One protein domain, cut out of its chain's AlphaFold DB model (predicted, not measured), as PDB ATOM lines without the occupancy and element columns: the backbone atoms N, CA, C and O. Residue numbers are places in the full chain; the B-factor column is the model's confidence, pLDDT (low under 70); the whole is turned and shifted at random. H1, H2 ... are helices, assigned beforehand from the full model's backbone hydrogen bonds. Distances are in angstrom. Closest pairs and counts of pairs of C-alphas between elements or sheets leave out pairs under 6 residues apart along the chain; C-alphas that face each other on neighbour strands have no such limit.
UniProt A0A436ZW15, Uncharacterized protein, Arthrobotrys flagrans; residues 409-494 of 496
ATOM      1  N   PRO A 409      50.057 -29.207 -38.252       97.88
ATOM      2  CA  PRO A 409      50.513 -30.457 -37.653       97.88
ATOM      3  C   PRO A 409      49.900 -30.640 -36.260       97.88
ATOM      4  O   PRO A 409      49.762 -29.674 -35.504       97.88
ATOM      5  N   LEU A 410      49.561 -31.881 -35.905       96.44
ATOM      6  CA  LEU A 410      48.983 -32.212 -34.599       96.44
ATOM      7  C   LEU A 410      49.883 -31.750 -33.450       96.44
ATOM      8  O   LEU A 410      49.385 -31.269 -32.438       96.44
ATOM      9  N   GLU A 411      51.201 -31.851 -33.613       96.06
ATOM     10  CA  GLU A 411      52.192 -31.462 -32.611       96.06
ATOM     11  C   GLU A 411      52.073 -29.981 -32.233       96.06
ATOM     12  O   GLU A 411      52.203 -29.641 -31.061       96.06
ATOM     13  N   LYS A 412      51.750 -29.103 -33.195       97.25
ATOM     14  CA  LYS A 412      51.546 -27.670 -32.930       97.25
ATOM     15  C   LYS A 412      50.287 -27.435 -32.085       97.25
ATOM     16  O   LYS A 412      50.303 -26.587 -31.199       97.25
ATOM     17  N   PHE A 413      49.221 -28.205 -32.324       96.62
ATOM     18  CA  PHE A 413      48.011 -28.147 -31.498       96.62
ATOM     19  C   PHE A 413      48.289 -28.658 -30.083       96.62
ATOM     20  O   PHE A 413      47.921 -28.005 -29.115       96.62
ATOM     21  N   LEU A 414      48.977 -29.797 -29.951       94.62
ATOM     22  CA  LEU A 414      49.343 -30.346 -28.643       94.62
ATOM     23  C   LEU A 414      50.235 -29.384 -27.858       94.62
ATOM     24  O   LEU A 414      49.978 -29.160 -26.683       94.62
ATOM     25  N   HIS A 415      51.202 -28.743 -28.518       95.12
ATOM     26  CA  HIS A 415      52.040 -27.731 -27.885       95.12
ATOM     27  C   HIS A 415      51.212 -26.578 -27.305       95.12
ATOM     28  O   HIS A 415      51.381 -26.255 -26.135       95.12
ATOM     29  N   MET A 416      50.262 -26.020 -28.069       96.00
ATOM     30  CA  MET A 416      49.340 -24.989 -27.565       96.00
ATOM     31  C   MET A 416      48.588 -25.473 -26.315       96.00
ATOM     32  O   MET A 416      48.499 -24.749 -25.323       96.00
ATOM     33  N   VAL A 417      48.067 -26.701 -26.349       94.50
ATOM     34  CA  VAL A 417      47.339 -27.301 -25.223       94.50
ATOM     35  C   VAL A 417      48.231 -27.485 -23.993       94.50
ATOM     36  O   VAL A 417      47.761 -27.280 -22.878       94.50
ATOM     37  N   ASP A 418      49.496 -27.853 -24.178       93.19
ATOM     38  CA  ASP A 418      50.446 -28.075 -23.084       93.19
ATOM     39  C   ASP A 418      50.988 -26.761 -22.498       93.19
ATOM     40  O   ASP A 418      51.336 -26.712 -21.319       93.19
ATOM     41  N   THR A 419      51.030 -25.682 -23.287       95.62
ATOM     42  CA  THR A 419      51.458 -24.352 -22.819       95.62
ATOM     43  C   THR A 419      50.382 -23.578 -22.061       95.62
ATOM     44  O   THR A 419      50.707 -22.641 -21.335       95.62
ATOM     45  N   ASP A 420      49.109 -23.956 -22.200       95.50
ATOM     46  CA  ASP A 420      47.985 -23.273 -21.559       95.50
ATOM     47  C   ASP A 420      47.215 -24.229 -20.639       95.50
ATOM     48  O   ASP A 420      46.424 -25.069 -21.074       95.50
ATOM     49  N   TYR A 421      47.405 -24.054 -19.329       93.06
ATOM     50  CA  TYR A 421      46.766 -24.879 -18.303       93.06
ATOM     51  C   TYR A 421      45.228 -24.872 -18.375       93.06
ATOM     52  O   TYR A 421      44.588 -25.889 -18.087       93.06
ATOM     53  N   GLN A 422      44.604 -23.757 -18.770       92.81
ATOM     54  CA  GLN A 422      43.145 -23.686 -18.893       92.81
ATOM     55  C   GLN A 422      42.668 -24.545 -20.064       92.81
ATOM     56  O   GLN A 422      41.708 -25.306 -19.911       92.81
ATOM     57  N   ILE A 423      43.367 -24.491 -21.202       93.69
ATOM     58  CA  ILE A 423      43.089 -25.363 -22.351       93.69
ATOM     59  C   ILE A 423      43.311 -26.823 -21.964       93.69
ATOM     60  O   ILE A 423      42.430 -27.654 -22.187       93.69
ATOM     61  N   GLN A 424      44.435 -27.138 -21.321       91.81
ATOM     62  CA  GLN A 424      44.752 -28.488 -20.862       91.81
ATOM     63  C   GLN A 424      43.625 -29.082 -20.003       91.81
ATOM     64  O   GLN A 424      43.154 -30.198 -20.259       91.81
ATOM     65  N   LYS A 425      43.147 -28.305 -19.022       89.50
ATOM     66  CA  LYS A 425      42.064 -28.678 -18.105       89.50
ATOM     67  C   LYS A 425      40.727 -28.846 -18.825       89.50
ATOM     68  O   LYS A 425      40.031 -29.837 -18.602       89.50
ATOM     69  N   VAL A 426      40.341 -27.898 -19.684       89.38
ATOM     70  CA  VAL A 426      39.043 -27.941 -20.380       89.38
ATOM     71  C   VAL A 426      39.012 -29.064 -21.414       89.38
ATOM     72  O   VAL A 426      38.023 -29.798 -21.479       89.38
ATOM     73  N   LEU A 427      40.081 -29.246 -22.190       89.88
ATOM     74  CA  LEU A 427      40.122 -30.290 -23.210       89.88
ATOM     75  C   LEU A 427      40.363 -31.681 -22.625       89.88
ATOM     76  O   LEU A 427      40.056 -32.663 -23.292       89.88
ATOM     77  N   GLY A 428      40.892 -31.781 -21.401       83.94
ATOM     78  CA  GLY A 428      41.255 -33.057 -20.791       83.94
ATOM     79  C   GLY A 428      42.360 -33.754 -21.583       83.94
ATOM     80  O   GLY A 428      42.252 -34.941 -21.888       83.94
ATOM     81  N   SER A 429      43.403 -33.017 -21.974       75.88
ATOM     82  CA  SER A 429      44.434 -33.499 -22.907       75.88
ATOM     83  C   SER A 429      45.155 -34.759 -22.415       75.88
ATOM     84  O   SER A 429      45.394 -35.679 -23.197       75.88
ATOM     85  N   SER A 430      45.387 -34.866 -21.104       74.88
ATOM     86  CA  SER A 430      45.948 -36.048 -20.437       74.88
ATOM     87  C   SER A 430      45.077 -37.306 -20.572       74.88
ATOM     88  O   SER A 430      45.573 -38.426 -20.424       74.88
ATOM     89  N   ILE A 431      43.788 -37.133 -20.878       69.31
ATOM     90  CA  ILE A 431      42.811 -38.200 -21.109       69.31
ATOM     91  C   ILE A 431      42.660 -38.464 -22.612       69.31
ATOM     92  O   ILE A 431      42.688 -39.624 -23.027       69.31
ATOM     93  N   LEU A 432      42.520 -37.412 -23.429       71.00
ATOM     94  CA  LEU A 432      42.310 -37.525 -24.880       71.00
ATOM     95  C   LEU A 432      43.538 -38.036 -25.635       71.00
ATOM     96  O   LEU A 432      43.392 -38.798 -26.589       71.00
ATOM     97  N   PHE A 433      44.732 -37.631 -25.208       71.56
ATOM     98  CA  PHE A 433      45.990 -37.878 -25.917       71.56
ATOM     99  C   PHE A 433      46.925 -38.800 -25.137       71.56
ATOM    100  O   PHE A 433      48.146 -38.776 -25.299       71.56
ATOM    101  N   ASN A 434      46.366 -39.655 -24.284       75.06
ATOM    102  CA  ASN A 434      47.178 -40.641 -23.598       75.06
ATOM    103  C   ASN A 434      47.550 -41.781 -24.556       75.06
ATOM    104  O   ASN A 434      46.695 -42.546 -25.014       75.06
ATOM    105  N   ARG A 435      48.850 -41.947 -24.823       68.69
ATOM    106  CA  ARG A 435      49.362 -43.019 -25.695       68.69
ATOM    107  C   ARG A 435      49.034 -44.422 -25.177       68.69
ATOM    108  O   ARG A 435      48.939 -45.342 -25.986       68.69
ATOM    109  N   THR A 436      48.818 -44.592 -23.871       67.12
ATOM    110  CA  THR A 436      48.410 -45.887 -23.296       67.12
ATOM    111  C   THR A 436      46.993 -46.294 -23.718       67.12
ATOM    112  O   THR A 436      46.682 -47.480 -23.782       67.12
ATOM    113  N   TYR A 437      46.152 -45.332 -24.113       63.22
ATOM    114  CA  TYR A 437      44.754 -45.541 -24.500       63.22
ATOM    115  C   TYR A 437      44.537 -45.707 -26.010       63.22
ATOM    116  O   TYR A 437      43.397 -45.662 -26.464       63.22
ATOM    117  N   LYS A 438      45.590 -45.984 -26.796       58.56
ATOM    118  CA  LYS A 438      45.514 -46.160 -28.266       58.56
ATOM    119  C   LYS A 438      44.401 -47.108 -28.752       58.56
ATOM    120  O   LYS A 438      43.957 -46.968 -29.892       58.56
ATOM    121  N   LYS A 439      43.971 -48.068 -27.922       56.50
ATOM    122  CA  LYS A 439      42.905 -49.039 -28.235       56.50
ATOM    123  C   LYS A 439      41.546 -48.738 -27.589       56.50
ATOM    124  O   LYS A 439      40.558 -49.339 -28.001       56.50
ATOM    125  N   SER A 440      41.457 -47.857 -26.591       53.97
ATOM    126  CA  SER A 440      40.188 -47.594 -25.901       53.97
ATOM    127  C   SER A 440      39.404 -46.470 -26.569       53.97
ATOM    128  O   SER A 440      39.982 -45.502 -27.056       53.97
ATOM    129  N   LEU A 441      38.074 -46.587 -26.552       61.97
ATOM    130  CA  LEU A 441      37.165 -45.489 -26.882       61.97
ATOM    131  C   LEU A 441      37.550 -44.240 -26.078       61.97
ATOM    132  O   LEU A 441      37.974 -44.354 -24.924       61.97
ATOM    133  N   MET A 442      37.401 -43.062 -26.690       66.56
ATOM    134  CA  MET A 442      37.644 -41.781 -26.025       66.56
ATOM    135  C   MET A 442      36.902 -41.780 -24.689       66.56
ATOM    136  O   MET A 442      35.682 -41.957 -24.661       66.56
ATOM    137  N   LYS A 443      37.626 -41.605 -23.580       74.06
ATOM    138  CA  LYS A 443      37.045 -41.580 -22.231       74.06
ATOM    139  C   LYS A 443      36.369 -40.230 -21.963       74.06
ATOM    140  O   LYS A 443      36.686 -39.552 -20.988       74.06
ATOM    141  N   LEU A 444      35.446 -39.836 -22.846       77.00
ATOM    142  CA  LEU A 444      34.702 -38.578 -22.754       77.00
ATOM    143  C   LEU A 444      33.935 -38.482 -21.441       77.00
ATOM    144  O   LEU A 444      33.819 -37.396 -20.898       77.00
ATOM    145  N   ASP A 445      33.512 -39.613 -20.879       78.56
ATOM    146  CA  ASP A 445      32.856 -39.656 -19.574       78.56
ATOM    147  C   ASP A 445      33.711 -39.042 -18.461       78.56
ATOM    148  O   ASP A 445      33.176 -38.345 -17.611       78.56
ATOM    149  N   ILE A 446      35.038 -39.199 -18.494       79.19
ATOM    150  CA  ILE A 446      35.923 -38.574 -17.498       79.19
ATOM    151  C   ILE A 446      36.009 -37.060 -17.731       79.19
ATOM    152  O   ILE A 446      35.970 -36.271 -16.789       79.19
ATOM    153  N   ILE A 447      36.073 -36.640 -18.995       82.50
ATOM    154  CA  ILE A 447      36.133 -35.220 -19.367       82.50
ATOM    155  C   ILE A 447      34.835 -34.511 -18.966       82.50
ATOM    156  O   ILE A 447      34.887 -33.413 -18.415       82.50
ATOM    157  N   ARG A 448      33.684 -35.172 -19.142       84.62
ATOM    158  CA  ARG A 448      32.354 -34.687 -18.736       84.62
ATOM    159  C   ARG A 448      32.233 -34.421 -17.237       84.62
ATOM    160  O   ARG A 448      31.473 -33.546 -16.842       84.62
ATOM    161  N   LEU A 449      32.970 -35.152 -16.400       84.88
ATOM    162  CA  LEU A 449      32.963 -34.945 -14.947       84.88
ATOM    163  C   LEU A 449      33.785 -33.724 -14.519       84.88
ATOM    164  O   LEU A 449      33.637 -33.245 -13.398       84.88
ATOM    165  N   THR A 450      34.648 -33.208 -15.397       86.06
ATOM    166  CA  THR A 450      35.500 -32.065 -15.076       86.06
ATOM    167  C   THR A 450      34.704 -30.779 -15.221       86.06
ATOM    168  O   THR A 450      34.428 -30.335 -16.342       86.06
ATOM    169  N   LYS A 451      34.372 -30.177 -14.080       89.94
ATOM    170  CA  LYS A 451      33.736 -28.869 -13.995       89.94
ATOM    171  C   LYS A 451      34.659 -27.746 -14.466       89.94
ATOM    172  O   LYS A 451      35.872 -27.773 -14.225       89.94
ATOM    173  N   ILE A 452      34.082 -26.780 -15.177       91.69
ATOM    174  CA  ILE A 452      34.807 -25.668 -15.792       91.69
ATOM    175  C   ILE A 452      34.148 -24.339 -15.428       91.69
ATOM    176  O   ILE A 452      32.933 -24.184 -15.511       91.69
ATOM    177  N   GLY A 453      34.969 -23.355 -15.063       91.81
ATOM    178  CA  GLY A 453      34.490 -21.992 -14.871       91.81
ATOM    179  C   GLY A 453      34.111 -21.354 -16.208       91.81
ATOM    180  O   GLY A 453      34.727 -21.626 -17.244       91.81
ATOM    181  N   ARG A 454      33.126 -20.451 -16.189       91.19
ATOM    182  CA  ARG A 454      32.678 -19.719 -17.387       91.19
ATOM    183  C   ARG A 454      33.813 -18.963 -18.088       91.19
ATOM    184  O   ARG A 454      33.897 -19.000 -19.312       91.19
ATOM    185  N   TRP A 455      34.705 -18.334 -17.322       91.00
ATOM    186  CA  TRP A 455      35.877 -17.627 -17.854       91.00
ATOM    187  C   TRP A 455      36.850 -18.563 -18.580       91.00
ATOM    188  O   TRP A 455      37.286 -18.245 -19.684       91.00
ATOM    189  N   SER A 456      37.119 -19.746 -18.017       91.00
ATOM    190  CA  SER A 456      37.931 -20.779 -18.670       91.00
ATOM    191  C   SER A 456      37.310 -21.215 -19.997       91.00
ATOM    192  O   SER A 456      38.020 -21.364 -20.982       91.00
ATOM    193  N   CYS A 457      35.986 -21.378 -20.051       92.19
ATOM    194  CA  CYS A 457      35.284 -21.767 -21.274       92.19
ATOM    195  C   CYS A 457      35.474 -20.735 -22.400       92.19
ATOM    196  O   CYS A 457      35.902 -21.095 -23.495       92.19
ATOM    197  N   VAL A 458      35.236 -19.448 -22.116       94.06
ATOM    198  CA  VAL A 458      35.401 -18.361 -23.100       94.06
ATOM    199  C   VAL A 458      36.851 -18.260 -23.577       94.06
ATOM    200  O   VAL A 458      37.097 -18.196 -24.781       94.06
ATOM    201  N   HIS A 459      37.809 -18.294 -22.647       95.19
ATOM    202  CA  HIS A 459      39.240 -18.259 -22.962       95.19
ATOM    203  C   HIS A 459      39.653 -19.409 -23.885       95.19
ATOM    204  O   HIS A 459      40.301 -19.188 -24.909       95.19
ATOM    205  N   VAL A 460      39.231 -20.634 -23.563       95.19
ATOM    206  CA  VAL A 460      39.578 -21.829 -24.341       95.19
ATOM    207  C   VAL A 460      38.938 -21.796 -25.723       95.19
ATOM    208  O   VAL A 460      39.630 -22.044 -26.706       95.19
ATOM    209  N   ILE A 461      37.655 -21.443 -25.824       96.00
ATOM    210  CA  ILE A 461      36.969 -21.314 -27.116       96.00
ATOM    211  C   ILE A 461      37.697 -20.306 -28.011       96.00
ATOM    212  O   ILE A 461      38.005 -20.628 -29.156       96.00
ATOM    213  N   ASN A 462      38.013 -19.119 -27.490       96.75
ATOM    214  CA  ASN A 462      38.665 -18.067 -28.269       96.75
ATOM    215  C   ASN A 462      40.093 -18.452 -28.669       96.75
ATOM    216  O   ASN A 462      40.501 -18.207 -29.802       96.75
ATOM    217  N   THR A 463      40.848 -19.082 -27.770       96.75
ATOM    218  CA  THR A 463      42.228 -19.485 -28.071       96.75
ATOM    219  C   THR A 463      42.264 -20.598 -29.114       96.75
ATOM    220  O   THR A 463      43.018 -20.507 -30.082       96.75
ATOM    221  N   VAL A 464      41.398 -21.611 -28.985       96.81
ATOM    222  CA  VAL A 464      41.302 -22.678 -29.988       96.81
ATOM    223  C   VAL A 464      40.750 -22.143 -31.309       96.81
ATOM    224  O   VAL A 464      41.246 -22.542 -32.355       96.81
ATOM    225  N   PHE A 465      39.785 -21.217 -31.291       97.75
ATOM    226  CA  PHE A 465      39.301 -20.554 -32.505       97.75
ATOM    227  C   PHE A 465      40.448 -19.867 -33.249       97.75
ATOM    228  O   PHE A 465      40.700 -20.195 -34.405       97.75
ATOM    229  N   ARG A 466      41.205 -18.994 -32.573       97.50
ATOM    230  CA  ARG A 466      42.353 -18.311 -33.186       97.50
ATOM    231  C   ARG A 466      43.347 -19.315 -33.756       97.50
ATOM    232  O   ARG A 466      43.743 -19.184 -34.905       97.50
ATOM    233  N   PHE A 467      43.672 -20.373 -33.017       97.56
ATOM    234  CA  PHE A 467      44.555 -21.421 -33.524       97.56
ATOM    235  C   PHE A 467      44.006 -22.098 -34.793       97.56
ATOM    236  O   PHE A 467      44.714 -22.244 -35.790       97.56
ATOM    237  N   VAL A 468      42.741 -22.527 -34.768       97.06
ATOM    238  CA  VAL A 468      42.085 -23.255 -35.867       97.06
ATOM    239  C   VAL A 468      41.949 -22.369 -37.105       97.06
ATOM    240  O   VAL A 468      42.122 -22.874 -38.209       97.06
ATOM    241  N   PHE A 469      41.750 -21.063 -36.935       97.25
ATOM    242  CA  PHE A 469      41.605 -20.076 -38.008       97.25
ATOM    243  C   PHE A 469      42.884 -19.249 -38.244       97.25
ATOM    244  O   PHE A 469      42.811 -18.104 -38.675       97.25
ATOM    245  N   ASN A 470      44.066 -19.829 -37.990       95.56
ATOM    246  CA  ASN A 470      45.379 -19.244 -38.302       95.56
ATOM    247  C   ASN A 470      45.570 -17.808 -37.766       95.56
ATOM    248  O   ASN A 470      45.860 -16.871 -38.507       95.56
ATOM    249  N   ASP A 471      45.355 -17.652 -36.462       94.81
ATOM    250  CA  ASP A 471      45.468 -16.430 -35.662       94.81
ATOM    251  C   ASP A 471      44.499 -15.291 -36.026       94.81
ATOM    252  O   ASP A 471      44.608 -14.190 -35.474       94.81
ATOM    253  N   GLN A 472      43.495 -15.557 -36.870       91.81
ATOM    254  CA  GLN A 472      42.429 -14.603 -37.165       91.81
ATOM    255  C   GLN A 472      41.608 -14.268 -35.914       91.81
ATOM    256  O   GLN A 472      41.254 -15.138 -35.119       91.81
ATOM    257  N   ILE A 473      41.289 -12.982 -35.759       92.12
ATOM    258  CA  ILE A 473      40.491 -12.472 -34.633       92.12
ATOM    259  C   ILE A 473      38.990 -12.681 -34.884       92.12
ATOM    260  O   ILE A 473      38.225 -12.791 -33.934       92.12
ATOM    261  N   SER A 474      38.581 -12.778 -36.151       94.62
ATOM    262  CA  SER A 474      37.194 -12.976 -36.577       94.62
ATOM    263  C   SER A 474      37.146 -13.754 -37.888       94.62
ATOM    264  O   SER A 474      37.997 -13.539 -38.751       94.62
ATOM    265  N   HIS A 475      36.122 -14.586 -38.075       96.69
ATOM    266  CA  HIS A 475      35.876 -15.313 -39.325       96.69
ATOM    267  C   HIS A 475      34.362 -15.495 -39.537       96.69
ATOM    268  O   HIS A 475      33.647 -15.677 -38.551       96.69
ATOM    269  N   PRO A 476      33.839 -15.528 -40.781       97.31
ATOM    270  CA  PRO A 476      32.408 -15.760 -41.030       97.31
ATOM    271  C   PRO A 476      31.843 -17.034 -40.379       97.31
ATOM    272  O   PRO A 476      30.669 -17.093 -40.033       97.31
ATOM    273  N   LEU A 477      32.698 -18.040 -40.172       96.44
ATOM    274  CA  LEU A 477      32.353 -19.326 -39.552       96.44
ATOM    275  C   LEU A 477      32.625 -19.385 -38.036       96.44
ATOM    276  O   LEU A 477      32.572 -20.465 -37.450       96.44
ATOM    277  N   GLU A 478      32.938 -18.261 -37.387       96.56
ATOM    278  CA  GLU A 478      33.276 -18.213 -35.958       96.56
ATOM    279  C   GLU A 478      32.156 -18.776 -35.077       96.56
ATOM    280  O   GLU A 478      32.393 -19.679 -34.276       96.56
ATOM    281  N   GLU A 479      30.918 -18.320 -35.257       96.88
ATOM    282  CA  GLU A 479      29.791 -18.776 -34.433       96.88
ATOM    283  C   GLU A 479      29.476 -20.262 -34.654       96.88
ATOM    284  O   GLU A 479      29.190 -20.998 -33.704       96.88
ATOM    285  N   VAL A 480      29.616 -20.740 -35.894       96.19
ATOM    286  CA  VAL A 480      29.464 -22.163 -36.229       96.19
ATOM    287  C   VAL A 480      30.554 -22.995 -35.559       96.19
ATOM    288  O   VAL A 480      30.265 -24.051 -34.991       96.19
ATOM    289  N   PHE A 481      31.800 -22.513 -35.576       97.25
ATOM    290  CA  PHE A 481      32.908 -23.148 -34.873       97.25
ATOM    291  C   PHE A 481      32.631 -23.230 -33.372       97.25
ATOM    292  O   PHE A 481      32.675 -24.328 -32.816       97.25
ATOM    293  N   LYS A 482      32.303 -22.103 -32.723       96.19
ATOM    294  CA  LYS A 482      32.048 -22.045 -31.275       96.19
ATOM    295  C   LYS A 482      30.947 -23.017 -30.866       96.19
ATOM    296  O   LYS A 482      31.107 -23.752 -29.894       96.19
ATOM    297  N   PHE A 483      29.860 -23.064 -31.636       95.94
ATOM    298  CA  PHE A 483      28.749 -23.980 -31.402       95.94
ATOM    299  C   PHE A 483      29.171 -25.452 -31.518       95.94
ATOM    300  O   PHE A 483      28.928 -26.243 -30.604       95.94
ATOM    301  N   ASN A 484      29.843 -25.829 -32.611       94.88
ATOM    302  CA  ASN A 484      30.296 -27.206 -32.823       94.88
ATOM    303  C   ASN A 484      31.327 -27.632 -31.771       94.88
ATOM    304  O   ASN A 484      31.247 -28.736 -31.238       94.88
ATOM    305  N   PHE A 485      32.252 -26.741 -31.425       95.56
ATOM    306  CA  PHE A 485      33.263 -26.971 -30.402       95.56
ATOM    307  C   PHE A 485      32.640 -27.155 -29.010       95.56
ATOM    308  O   PHE A 485      33.011 -28.075 -28.277       95.56
ATOM    309  N   ALA A 486      31.642 -26.338 -28.661       94.81
ATOM    310  CA  ALA A 486      30.902 -26.485 -27.412       94.81
ATOM    311  C   ALA A 486      30.152 -27.823 -27.329       94.81
ATOM    312  O   ALA A 486      30.112 -28.424 -26.255       94.81
ATOM    313  N   ILE A 487      29.608 -28.315 -28.448       93.69
ATOM    314  CA  ILE A 487      28.984 -29.643 -28.530       93.69
ATOM    315  C   ILE A 487      30.025 -30.754 -28.389       93.69
ATOM    316  O   ILE A 487      29.815 -31.671 -27.599       93.69
ATOM    317  N   ASP A 488      31.132 -30.675 -29.130       92.44
ATOM    318  CA  ASP A 488      32.189 -31.691 -29.143       92.44
ATOM    319  C   ASP A 488      32.733 -31.968 -27.732       92.44
ATOM    320  O   ASP A 488      32.922 -33.123 -27.353       92.44
ATOM    321  N   TRP A 489      32.941 -30.914 -26.935       92.94
ATOM    322  CA  TRP A 489      33.445 -31.017 -25.558       92.94
ATOM    323  C   TRP A 489      32.371 -30.950 -24.470       92.94
ATOM    324  O   TRP A 489      32.715 -30.931 -23.283       92.94
ATOM    325  N   GLU A 490      31.096 -30.910 -24.864       93.31
ATOM    326  CA  GLU A 490      29.934 -30.756 -23.982       93.31
ATOM    327  C   GLU A 490      30.121 -29.639 -22.945       93.31
ATOM    328  O   GLU A 490      29.859 -29.810 -21.756       93.31
ATOM    329  N   LEU A 491      30.612 -28.481 -23.389       92.19
ATOM    330  CA  LEU A 491      31.018 -27.403 -22.487       92.19
ATOM    331  C   LEU A 491      29.851 -26.910 -21.625       92.19
ATOM    332  O   LEU A 491      30.028 -26.702 -20.429       92.19
ATOM    333  N   GLU A 492      28.642 -26.818 -22.191       91.44
ATOM    334  CA  GLU A 492      27.442 -26.393 -21.459       91.44
ATOM    335  C   GLU A 492      27.099 -27.302 -20.269       91.44
ATOM    336  O   GLU A 492      26.643 -26.812 -19.240       91.44
ATOM    337  N   SER A 493      27.322 -28.619 -20.369       90.69
ATOM    338  CA  SER A 493      27.009 -29.551 -19.272       90.69
ATOM    339  C   SER A 493      28.048 -29.507 -18.144       90.69
ATOM    340  O   SER A 493      27.793 -29.987 -17.034       90.69
ATOM    341  N   ARG A 494      29.213 -28.914 -18.424       91.06
ATOM    342  CA  ARG A 494      30.377 -28.849 -17.537       91.06
ATOM    343  C   ARG A 494      30.523 -27.508 -16.825       91.06
ATOM    344  O   ARG A 494      31.322 -27.431 -15.894       91.06
TER     345      ARG A 494
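Overview. This is residues 409 to 494 of the 496 residues of an uncharacterized protein of Arthrobotrys flagrans (UniProt A0A436ZW15). The longest helix, H5, lies along one side of a small helical body, with H2 packed crosswise on its residues 456 to 460 and H6 packed at a steep angle on its residues 461 to 465. H1 makes a corner with H2, the short helices H3 and H4 lie on the side of the body away from H5, the short helix H7 comes near both H4 and H5, and a loop sticks out at one end with residues 435 to 440. The printed part has 86 residues with seven named helices, H1 to H7 in chain order, and no named strand; its class is all helix. It is compact, with a radius of gyration of the C-alphas of 13.0 A and spans of 37 by 30 by 21 A.

Along the chain. H1 is residues 410 to 419, 14.4 A from first to last C-alpha, and begins at C-alpha 410 (48.983, -32.212, -34.599). H2 is residues 421 to 427, H3 residues 429 to 432 and H4 residues 444 to 449. H5, residues 454 to 468, measures 21.0 A and begins at C-alpha 454 (32.678, -19.719, -17.387). H6, residues 478 to 488, measures 15.1 A. H7, residues 491 to 494, ends at C-alpha 494 (30.377, -28.849, -17.537).

Arrangement. H1 and H2 touch only at the corner by their link, and only just, with 3 pairs of C-alphas within 8 A; the closest are those of Val 417 and Gln 424, 5.2 A apart. H2 touches H5 about perpendicular, at 84 degrees, with the C-alphas of Ile 423 and Val 460 closest at 5.4 A. H3 and H4 only just touch, with 3 such pairs, the closest being Ile 431 and Ile 447 at 7.5 A. H5 touches H6 at a steep tilt of 65 degrees, opposite ways; the closest C-alphas are those of Ile 461 and Lys 482, 6.5 A. H4 and H7 only just touch, also with 3 pairs, the closest being Arg 448 and Arg 494 at 6.3 A. Among the pairs that stay apart are H1 and H6, and H4 and H5. In H1, H2, H4, H5 and H6 every O i to N i+4 pair is within hydrogen-bond range; H3 and H7 are too short for such a pair.

Size, cuts and confidence. The two C-alphas farthest apart, those of Thr 436 and Pro 476, are 38.4 A from each other. The printed part has no cut. The link from H3 to H4, 11 residues, is long. The mean pLDDT of the printed part is 88.5; residue 431 and residues 435 to 442 are under 70.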